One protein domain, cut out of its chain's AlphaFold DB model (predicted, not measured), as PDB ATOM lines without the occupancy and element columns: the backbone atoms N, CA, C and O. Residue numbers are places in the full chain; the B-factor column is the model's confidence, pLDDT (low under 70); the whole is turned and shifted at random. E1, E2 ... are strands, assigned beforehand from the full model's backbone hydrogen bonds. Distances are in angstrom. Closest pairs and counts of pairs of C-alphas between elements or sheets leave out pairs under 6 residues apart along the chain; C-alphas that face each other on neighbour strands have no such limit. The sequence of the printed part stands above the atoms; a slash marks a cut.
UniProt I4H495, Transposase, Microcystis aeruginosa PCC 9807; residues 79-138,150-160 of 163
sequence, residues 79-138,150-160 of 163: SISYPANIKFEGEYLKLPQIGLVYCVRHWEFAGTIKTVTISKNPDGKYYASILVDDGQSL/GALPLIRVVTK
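What this domain is: This is residues 79 to 138 and 150 to 160 of the 163 residues of the protein "Transposase" of Microcystis aeruginosa PCC 9807 (UniProt I4H495). A strongly twisted sheet of four strands is covered on part of one face by a small sheet of three short strands, E2, E3 and E4, whose strands run crosswise to E5 and E6; the two sheets are only partly face to face. The long E5 and E6 hairpin lies along the length of the domain, and the link from E4 to E5 crosses from the small sheet back to the large one. The printed part has 71 residues, with no named helix and seven named strands in the order E1 to E7; the class is all strand. The large sheet has the order E1, E5, E6, E7 and the small one E2, E3, E4, both antiparallel throughout. The whole is compact, with a radius of gyration of the C-alphas of 11.9 A, and spans 37 by 24 by 21 A.

How they stand to each other: Look first at E5, residues 112 to 120, and E6, residues 126 to 133, a hairpin whose directions stand at 161 degrees; N 117 and O 129 are 2.8 A apart, within hydrogen-bond range. Beside E5 you find the edge strand E1, residues 79 to 82, antiparallel at 159 degrees, with N 82 and O 116 at 2.7 A. Beside E6 is the other edge strand, E7, residues 154 to 159, antiparallel at 147 degrees, with N 128 and O 157 at 2.8 A. Now turn to E2, residues 87 to 89, E3, residues 92 to 95, and E4, residues 99 to 102, a meander, each strand the antiparallel neighbour of the one before. In the hairpin E2 and E3, N 89 and O 92 are 2.8 A apart; in the hairpin E3 and E4, N 93 and O 101 are 2.8 A apart. Between the sheets, the closest C-alphas of E4 and E7 are those of Tyr 102 and Thr 159, 5.9 A apart. E3 and E6 are apart. Residues 104 to 105 pair antiparallel with residues 157 to 158 of E7.

Where its parts are: Find C-alpha 112 at (-61.561, -47.549, 94.624); from there E5 runs 24.2 A to Lys 120. E6 spans 23.0 A, E7 15.3 A, E1 10.2 A, E4 10.1 A, E3 9.4 A and E2 6.5 A. E1 begins at C-alpha 79, at (-70.824, -61.451, 80.937), and E7 ends at C-alpha 159, at (-63.370, -52.134, 74.929).

The domain as a whole: The two C-alphas farthest apart are those of Asp 123 and Ser 137, at 38.3 A. Residues 139 to 149 are not printed, and C-alphas 138 and 150 are 8.6 A apart across this cut. Of the links printed whole, that from E4 to E5 is short and the others are tight. The mean pLDDT of the printed part is 77.0; look for values under 70 at residue 106, residues 135 to 138 and residues 150 to 160.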
ATOM      1  N   SER A  79     -71.524 -62.344  80.017       90.19
ATOM      2  CA  SER A  79     -70.824 -61.451  80.937       90.19
ATOM      3  C   SER A  79     -70.017 -62.207  81.979       90.19
ATOM      4  O   SER A  79     -70.466 -63.240  82.480       90.19
ATOM      5  N   ILE A  80     -68.881 -61.630  82.354       89.75
ATOM      6  CA  ILE A  80     -67.991 -62.087  83.417       89.75
ATOM      7  C   ILE A  80     -67.676 -60.916  84.347       89.75
ATOM      8  O   ILE A  80     -67.477 -59.793  83.893       89.75
ATOM      9  N   SER A  81     -67.649 -61.173  85.652       91.31
ATOM     10  CA  SER A  81     -67.405 -60.155  86.673       91.31
ATOM     11  C   SER A  81     -66.126 -60.471  87.442       91.31
ATOM     12  O   SER A  81     -65.959 -61.584  87.937       91.31
ATOM     13  N   TYR A  82     -65.248 -59.480  87.547       91.19
ATOM     14  CA  TYR A  82     -63.987 -59.483  88.274       91.19
ATOM     15  C   TYR A  82     -64.183 -58.724  89.589       91.19
ATOM     16  O   TYR A  82     -64.366 -57.507  89.552       91.19
ATOM     17  N   PRO A  83     -64.198 -59.417  90.738       88.31
ATOM     18  CA  PRO A  83     -64.480 -58.796  92.033       88.31
ATOM     19  C   PRO A  83     -63.272 -58.111  92.684       88.31
ATOM     20  O   PRO A  83     -63.449 -57.481  93.716       88.31
ATOM     21  N   ALA A  84     -62.049 -58.292  92.174       85.75
ATOM     22  CA  ALA A  84     -60.855 -57.646  92.717       85.75
ATOM     23  C   ALA A  84     -59.673 -57.710  91.736       85.75
ATOM     24  O   ALA A  84     -59.723 -58.407  90.719       85.75
ATOM     25  N   ASN A  85     -58.594 -57.010  92.100       86.38
ATOM     26  CA  ASN A  85     -57.303 -56.999  91.406       86.38
ATOM     27  C   ASN A  85     -57.361 -56.446  89.970       86.38
ATOM     28  O   ASN A  85     -56.683 -56.938  89.073       86.38
ATOM     29  N   ILE A  86     -58.187 -55.418  89.767       87.81
ATOM     30  CA  ILE A  86     -58.309 -54.693  88.502       87.81
ATOM     31  C   ILE A  86     -57.701 -53.307  88.671       87.81
ATOM     32  O   ILE A  86     -57.973 -52.628  89.662       87.81
ATOM     33  N   LYS A  87     -56.879 -52.889  87.709       86.56
ATOM     34  CA  LYS A  87     -56.224 -51.576  87.706       86.56
ATOM     35  C   LYS A  87     -56.320 -50.941  86.325       86.56
ATOM     36  O   LYS A  87     -56.387 -51.652  85.326       86.56
ATOM     37  N   PHE A  88     -56.301 -49.615  86.286       85.25
ATOM     38  CA  PHE A  88     -56.086 -48.871  85.049       85.25
ATOM     39  C   PHE A  88     -54.608 -48.522  84.908       85.25
ATOM     40  O   PHE A  88     -53.988 -48.060  85.863       85.25
ATOM     41  N   GLU A  89     -54.072 -48.732  83.712       86.50
ATOM     42  CA  GLU A  89     -52.753 -48.276  83.283       86.50
ATOM     43  C   GLU A  89     -52.975 -47.368  82.060       86.50
ATOM     44  O   GLU A  89     -53.079 -47.827  80.924       86.50
ATOM     45  N   GLY A  90     -53.167 -46.066  82.305       85.31
ATOM     46  CA  GLY A  90     -53.535 -45.096  81.266       85.31
ATOM     47  C   GLY A  90     -54.906 -45.392  80.641       85.31
ATOM     48  O   GLY A  90     -55.934 -45.335  81.317       85.31
ATOM     49  N   GLU A  91     -54.919 -45.705  79.344       84.38
ATOM     50  CA  GLU A  91     -56.119 -46.115  78.591       84.38
ATOM     51  C   GLU A  91     -56.361 -47.634  78.601       84.38
ATOM     52  O   GLU A  91     -57.291 -48.129  77.962       84.38
ATOM     53  N   TYR A  92     -55.541 -48.393  79.329       85.94
ATOM     54  CA  TYR A  92     -55.643 -49.844  79.406       85.94
ATOM     55  C   TYR A  92     -56.223 -50.293  80.745       85.94
ATOM     56  O   TYR A  92     -55.920 -49.749  81.808       85.94
ATOM     57  N   LEU A  93     -57.047 -51.333  80.696       88.25
ATOM     58  CA  LEU A  93     -57.570 -52.050  81.845       88.25
ATOM     59  C   LEU A  93     -56.773 -53.336  82.042       88.25
ATOM     60  O   LEU A  93     -56.787 -54.220  81.188       88.25
ATOM     61  N   LYS A  94     -56.111 -53.460  83.190       89.75
ATOM     62  CA  LYS A  94     -55.379 -54.661  83.578       89.75
ATOM     63  C   LYS A  94     -56.306 -55.647  84.261       89.75
ATOM     64  O   LYS A  94     -56.793 -55.395  85.366       89.75
ATOM     65  N   LEU A  95     -56.524 -56.777  83.606       88.81
ATOM     66  CA  LEU A  95     -57.358 -57.866  84.084       88.81
ATOM     67  C   LEU A  95     -56.490 -59.065  84.478       88.81
ATOM     68  O   LEU A  95     -55.565 -59.421  83.741       88.81
ATOM     69  N   PRO A  96     -56.795 -59.738  85.600       86.12
ATOM     70  CA  PRO A  96     -56.154 -61.002  85.939       86.12
ATOM     71  C   PRO A  96     -56.337 -62.038  84.817       86.12
ATOM     72  O   PRO A  96     -57.427 -62.145  84.259       86.12
ATOM     73  N   GLN A  97     -55.276 -62.793  84.509       85.19
ATOM     74  CA  GLN A  97     -55.160 -63.799  83.432       85.19
ATOM     75  C   GLN A  97     -55.296 -63.308  81.980       85.19
ATOM     76  O   GLN A  97     -54.680 -63.907  81.108       85.19
ATOM     77  N   ILE A  98     -56.033 -62.228  81.707       86.00
ATOM     78  CA  ILE A  98     -56.158 -61.670  80.347       86.00
ATOM     79  C   ILE A  98     -55.018 -60.689  80.031       86.00
ATOM     80  O   ILE A  98     -54.552 -60.632  78.898       86.00
ATOM     81  N   GLY A  99     -54.558 -59.913  81.019       87.25
ATOM     82  CA  GLY A  99     -53.550 -58.869  80.820       87.25
ATOM     83  C   GLY A  99     -54.162 -57.492  80.547       87.25
ATOM     84  O   GLY A  99     -55.202 -57.147  81.109       87.25
ATOM     85  N   LEU A 100     -53.476 -56.676  79.743       87.06
ATOM     86  CA  LEU A 100     -53.883 -55.305  79.421       87.06
ATOM     87  C   LEU A 100     -54.877 -55.287  78.257       87.06
ATOM     88  O   LEU A 100     -54.597 -55.804  77.181       87.06
ATOM     89  N   VAL A 101     -56.027 -54.650  78.467       86.38
ATOM     90  CA  VAL A 101     -57.080 -54.498  77.458       86.38
ATOM     91  C   VAL A 101     -57.317 -53.022  77.192       86.38
ATOM     92  O   VAL A 101     -57.542 -52.258  78.124       86.38
ATOM     93  N   TYR A 102     -57.295 -52.619  75.924       83.00
ATOM     94  CA  TYR A 102     -57.583 -51.239  75.547       83.00
ATOM     95  C   TYR A 102     -59.044 -50.861  75.842       83.00
ATOM     96  O   TYR A 102     -59.987 -51.591  75.504       83.00
ATOM     97  N   CYS A 103     -59.228 -49.694  76.455       81.00
ATOM     98  CA  CYS A 103     -60.488 -49.255  77.026       81.00
ATOM     99  C   CYS A 103     -60.738 -47.768  76.763       81.00
ATOM    100  O   CYS A 103     -60.052 -46.907  77.308       81.00
ATOM    101  N   VAL A 104     -61.813 -47.451  76.038       79.06
ATOM    102  CA  VAL A 104     -62.262 -46.062  75.883       79.06
ATOM    103  C   VAL A 104     -63.128 -45.680  77.079       79.06
ATOM    104  O   VAL A 104     -64.236 -46.203  77.268       79.06
ATOM    105  N   ARG A 105     -62.609 -44.772  77.908       75.94
ATOM    106  CA  ARG A 105     -63.308 -44.236  79.081       75.94
ATOM    107  C   ARG A 105     -64.199 -43.075  78.651       75.94
ATOM    108  O   ARG A 105     -63.719 -42.089  78.114       75.94
ATOM    109  N   HIS A 106     -65.498 -43.188  78.917       68.81
ATOM    110  CA  HIS A 106     -66.438 -42.091  78.671       68.81
ATOM    111  C   HIS A 106     -66.403 -41.011  79.762       68.81
ATOM    112  O   HIS A 106     -66.836 -39.893  79.509       68.81
ATOM    113  N   TRP A 107     -65.929 -41.342  80.969       70.62
ATOM    114  CA  TRP A 107     -65.820 -40.409  82.091       70.62
ATOM    115  C   TRP A 107     -64.658 -40.817  83.000       70.62
ATOM    116  O   TRP A 107     -64.429 -42.011  83.229       70.62
ATOM    117  N   GLU A 108     -63.941 -39.831  83.525       73.81
ATOM    118  CA  GLU A 108     -63.052 -39.990  84.672       73.81
ATOM    119  C   GLU A 108     -63.830 -40.200  85.975       73.81
ATOM    120  O   GLU A 108     -64.957 -39.737  86.141       73.81
ATOM    121  N   PHE A 109     -63.215 -40.911  86.911       76.00
ATOM    122  CA  PHE A 109     -63.791 -41.176  88.217       76.00
ATOM    123  C   PHE A 109     -62.698 -41.188  89.277       76.00
ATOM    124  O   PHE A 109     -61.573 -41.612  89.015       76.00
ATOM    125  N   ALA A 110     -63.058 -40.760  90.481       74.88
ATOM    126  CA  ALA A 110     -62.236 -40.903  91.672       74.88
ATOM    127  C   ALA A 110     -62.834 -41.999  92.562       74.88
ATOM    128  O   ALA A 110     -64.055 -42.122  92.660       74.88
ATOM    129  N   GLY A 111     -61.980 -42.807  93.188       79.44
ATOM    130  CA  GLY A 111     -62.400 -43.860  94.113       79.44
ATOM    131  C   GLY A 111     -61.746 -45.213  93.859       79.44
ATOM    132  O   GLY A 111     -60.946 -45.394  92.940       79.44
ATOM    133  N   THR A 112     -62.102 -46.187  94.695       82.69
ATOM    134  CA  THR A 112     -61.561 -47.549  94.624       82.69
ATOM    135  C   THR A 112     -62.457 -48.439  93.776       82.69
ATOM    136  O   THR A 112     -63.662 -48.541  94.007       82.69
ATOM    137  N   ILE A 113     -61.875 -49.136  92.800       85.50
ATOM    138  CA  ILE A 113     -62.606 -50.098  91.973       85.50
ATOM    139  C   ILE A 113     -62.974 -51.310  92.829       85.50
ATOM    140  O   ILE A 113     -62.099 -52.042  93.288       85.50
ATOM    141  N   LYS A 114     -64.275 -51.544  93.001       86.75
ATOM    142  CA  LYS A 114     -64.805 -52.732  93.677       86.75
ATOM    143  C   LYS A 114     -64.922 -53.904  92.721       86.75
ATOM    144  O   LYS A 114     -64.370 -54.959  92.974       86.75
ATOM    145  N   THR A 115     -65.626 -53.721  91.608       87.25
ATOM    146  CA  THR A 115     -65.931 -54.825  90.689       87.25
ATOM    147  C   THR A 115     -65.926 -54.327  89.259       87.25
ATOM    148  O   THR A 115     -66.500 -53.281  88.973       87.25
ATOM    149  N   VAL A 116     -65.367 -55.101  88.333       90.06
ATOM    150  CA  VAL A 116     -65.487 -54.832  86.895       90.06
ATOM    151  C   VAL A 116     -66.225 -55.966  86.215       90.06
ATOM    152  O   VAL A 116     -65.836 -57.120  86.315       90.06
ATOM    153  N   THR A 117     -67.305 -55.657  85.510       90.25
ATOM    154  CA  THR A 117     -68.086 -56.632  84.749       90.25
ATOM    155  C   THR A 117     -67.906 -56.404  83.265       90.25
ATOM    156  O   THR A 117     -68.370 -55.407  82.729       90.25
ATOM    157  N   ILE A 118     -67.274 -57.349  82.587       90.25
ATOM    158  CA  ILE A 118     -67.130 -57.341  81.136       90.25
ATOM    159  C   ILE A 118     -68.328 -58.065  80.550       90.25
ATOM    160  O   ILE A 118     -68.658 -59.176  80.960       90.25
ATOM    161  N   SER A 119     -68.994 -57.440  79.592       90.12
ATOM    162  CA  SER A 119     -70.115 -58.017  78.869       90.12
ATOM    163  C   SER A 119     -69.868 -57.985  77.372       90.12
ATOM    164  O   SER A 119     -69.406 -56.981  76.839       90.12
ATOM    165  N   LYS A 120     -70.191 -59.095  76.714       88.88
ATOM    166  CA  LYS A 120     -70.172 -59.268  75.269       88.88
ATOM    167  C   LYS A 120     -71.609 -59.272  74.775       88.88
ATOM    168  O   LYS A 120     -72.421 -60.094  75.214       88.88
ATOM    169  N   ASN A 121     -71.923 -58.338  73.894       87.69
ATOM    170  CA  ASN A 121     -73.209 -58.299  73.220       87.69
ATOM    171  C   ASN A 121     -73.204 -59.222  71.981       87.69
ATOM    172  O   ASN A 121     -72.132 -59.576  71.483       87.69
ATOM    173  N   PRO A 122     -74.386 -59.606  71.463       84.69
ATOM    174  CA  PRO A 122     -74.488 -60.423  70.249       84.69
ATOM    175  C   PRO A 122     -73.880 -59.769  68.999       84.69
ATOM    176  O   PRO A 122     -73.492 -60.471  68.077       84.69
ATOM    177  N   ASP A 123     -73.749 -58.439  68.988       85.00
ATOM    178  CA  ASP A 123     -73.081 -57.661  67.934       85.00
ATOM    179  C   ASP A 123     -71.542 -57.767  67.973       85.00
ATOM    180  O   ASP A 123     -70.854 -57.097  67.209       85.00
ATOM    181  N   GLY A 124     -70.992 -58.571  68.888       83.50
ATOM    182  CA  GLY A 124     -69.554 -58.758  69.065       83.50
ATOM    183  C   GLY A 124     -68.870 -57.647  69.861       83.50
ATOM    184  O   GLY A 124     -67.677 -57.760  70.138       83.50
ATOM    185  N   LYS A 125     -69.594 -56.600  70.280       85.50
ATOM    186  CA  LYS A 125     -69.008 -55.490  71.038       85.50
ATOM    187  C   LYS A 125     -68.870 -55.839  72.513       85.50
ATOM    188  O   LYS A 125     -69.764 -56.430  73.131       85.50
ATOM    189  N   TYR A 126     -67.752 -55.406  73.085       86.62
ATOM    190  CA  TYR A 126     -67.420 -55.611  74.485       86.62
ATOM    191  C   TYR A 126     -67.583 -54.314  75.283       86.62
ATOM    192  O   TYR A 126     -67.183 -53.228  74.862       86.62
ATOM    193  N   TYR A 127     -68.182 -54.444  76.463       86.94
ATOM    194  CA  TYR A 127     -68.421 -53.348  77.394       86.94
ATOM    195  C   TYR A 127     -67.961 -53.750  78.788       86.94
ATOM    196  O   TYR A 127     -68.419 -54.767  79.308       86.94
ATOM    197  N   ALA A 128     -67.127 -52.934  79.415       85.81
ATOM    198  CA  ALA A 128     -66.752 -53.051  80.813       85.81
ATOM    199  C   ALA A 128     -67.614 -52.109  81.666       85.81
ATOM    200  O   ALA A 128     -67.672 -50.908  81.440       85.81
ATOM    201  N   SER A 129     -68.311 -52.668  82.644       87.19
ATOM    202  CA  SER A 129     -69.063 -51.955  83.668       87.19
ATOM    203  C   SER A 129     -68.261 -51.942  84.960       87.19
ATOM    204  O   SER A 129     -68.043 -53.000  85.544       87.19
ATOM    205  N   ILE A 130     -67.831 -50.771  85.411       85.38
ATOM    206  CA  ILE A 130     -66.980 -50.628  86.597       85.38
ATOM    207  C   ILE A 130     -67.837 -50.115  87.743       85.38
ATOM    208  O   ILE A 130     -68.574 -49.145  87.589       85.38
ATOM    209  N   LEU A 131     -67.735 -50.801  88.874       85.44
ATOM    210  CA  LEU A 131     -68.311 -50.425  90.150       85.44
ATOM    211  C   LEU A 131     -67.209 -49.774  90.984       85.44
ATOM    212  O   LEU A 131     -66.231 -50.442  91.326       85.44
ATOM    213  N   VAL A 132     -67.370 -48.494  91.301       83.94
ATOM    214  CA  VAL A 132     -66.393 -47.700  92.056       83.94
ATOM    215  C   VAL A 132     -67.002 -47.290  93.385       83.94
ATOM    216  O   VAL A 132     -68.169 -46.913  93.429       83.94
ATOM    217  N   ASP A 133     -66.219 -47.386  94.452       83.12
ATOM    218  CA  ASP A 133     -66.509 -46.772  95.742       83.12
ATOM    219  C   ASP A 133     -65.802 -45.423  95.828       83.12
ATOM    220  O   ASP A 133     -64.572 -45.368  95.890       83.12
ATOM    221  N   ASP A 134     -66.577 -44.347  95.764       75.75
ATOM    222  CA  ASP A 134     -66.111 -42.961  95.785       75.75
ATOM    223  C   ASP A 134     -65.899 -42.425  97.210       75.75
ATOM    224  O   ASP A 134     -65.452 -41.293  97.376       75.75
ATOM    225  N   GLY A 135     -66.187 -43.227  98.246       68.00
ATOM    226  CA  GLY A 135     -66.004 -42.841  99.650       68.00
ATOM    227  C   GLY A 135     -66.927 -41.707 100.111       68.00
ATOM    228  O   GLY A 135     -66.833 -41.270 101.257       68.00
ATOM    229  N   GLN A 136     -67.825 -41.239  99.242       60.16
ATOM    230  CA  GLN A 136     -68.850 -40.262  99.574       60.16
ATOM    231  C   GLN A 136     -69.924 -40.969 100.405       60.16
ATOM    232  O   GLN A 136     -70.497 -41.982  99.990       60.16
ATOM    233  N   SER A 137     -70.215 -40.446 101.597       50.34
ATOM    234  CA  SER A 137     -71.410 -40.853 102.329       50.34
ATOM    235  C   SER A 137     -72.628 -40.521 101.466       50.34
ATOM    236  O   SER A 137     -72.694 -39.461 100.847       50.34
ATOM    237  N   LEU A 138     -73.573 -41.463 101.372       56.53
ATOM    238  CA  LEU A 138     -74.800 -41.293 100.596       56.53
ATOM    239  C   LEU A 138     -75.439 -39.944 100.956       56.53
ATOM    240  O   LEU A 138     -75.954 -39.788 102.063       56.53
ATOM    241  N   GLY A 150     -79.942 -47.556  95.045       33.72
ATOM    242  CA  GLY A 150     -78.644 -47.055  95.520       33.72
ATOM    243  C   GLY A 150     -77.467 -47.727  94.817       33.72
ATOM    244  O   GLY A 150     -77.058 -48.825  95.182       33.72
ATOM    245  N   ALA A 151     -76.983 -47.091  93.756       36.38
ATOM    246  CA  ALA A 151     -76.004 -47.655  92.852       36.38
ATOM    247  C   ALA A 151     -74.828 -46.697  92.831       36.38
ATOM    248  O   ALA A 151     -74.925 -45.595  92.290       36.38
ATOM    249  N   LEU A 152     -73.735 -47.165  93.427       40.59
ATOM    250  CA  LEU A 152     -72.375 -46.780  93.074       40.59
ATOM    251  C   LEU A 152     -72.296 -46.528  91.553       40.59
ATOM    252  O   LEU A 152     -72.922 -47.283  90.793       40.59
ATOM    253  N   PRO A 153     -71.585 -45.486  91.092       37.09
ATOM    254  CA  PRO A 153     -71.584 -45.101  89.688       37.09
ATOM    255  C   PRO A 153     -71.179 -46.293  88.812       37.09
ATOM    256  O   PRO A 153     -70.085 -46.838  88.942       37.09
ATOM    257  N   LEU A 154     -72.093 -46.726  87.938       43.03
ATOM    258  CA  LEU A 154     -71.836 -47.775  86.956       43.03
ATOM    259  C   LEU A 154     -71.219 -47.125  85.720       43.03
ATOM    260  O   LEU A 154     -71.933 -46.576  84.879       43.03
ATOM    261  N   ILE A 155     -69.900 -47.194  85.602       52.53
ATOM    262  CA  ILE A 155     -69.189 -46.593  84.472       52.53
ATOM    263  C   ILE A 155     -69.138 -47.616  83.355       52.53
ATOM    264  O   ILE A 155     -68.621 -48.717  83.539       52.53
ATOM    265  N   ARG A 156     -69.703 -47.270  82.198       48.81
ATOM    266  CA  ARG A 156     -69.643 -48.103  80.998       48.81
ATOM    267  C   ARG A 156     -68.442 -47.662  80.170       48.81
ATOM    268  O   ARG A 156     -68.394 -46.539  79.692       48.81
ATOM    269  N   VAL A 157     -67.487 -48.559  80.015       55.62
ATOM    270  CA  VAL A 157     -66.285 -48.421  79.196       55.62
ATOM    271  C   VAL A 157     -66.454 -49.346  78.001       55.62
ATOM    272  O   VAL A 157     -66.872 -50.494  78.159       55.62
ATOM    273  N   VAL A 158     -66.184 -48.858  76.795       52.94
ATOM    274  CA  VAL A 158     -66.220 -49.693  75.588       52.94
ATOM    275  C   VAL A 158     -64.815 -50.216  75.356       52.94
ATOM    276  O   VAL A 158     -63.864 -49.439  75.298       52.94
ATOM    277  N   THR A 159     -64.668 -51.532  75.243       45.38
ATOM    278  CA  THR A 159     -63.370 -52.134  74.929       45.38
ATOM    279  C   THR A 159     -63.374 -52.510  73.457       45.38
ATOM    280  O   THR A 159     -64.215 -53.301  73.021       45.38
ATOM    281  N   LYS A 160     -62.462 -51.928  72.676       36.34
ATOM    282  CA  LYS A 160     -62.257 -52.301  71.274       36.34
ATOM    283  C   LYS A 160     -61.175 -53.377  71.251       36.34
ATOM    284  O   LYS A 160     -60.002 -53.071  71.417       36.34
TER     285      LYS A 160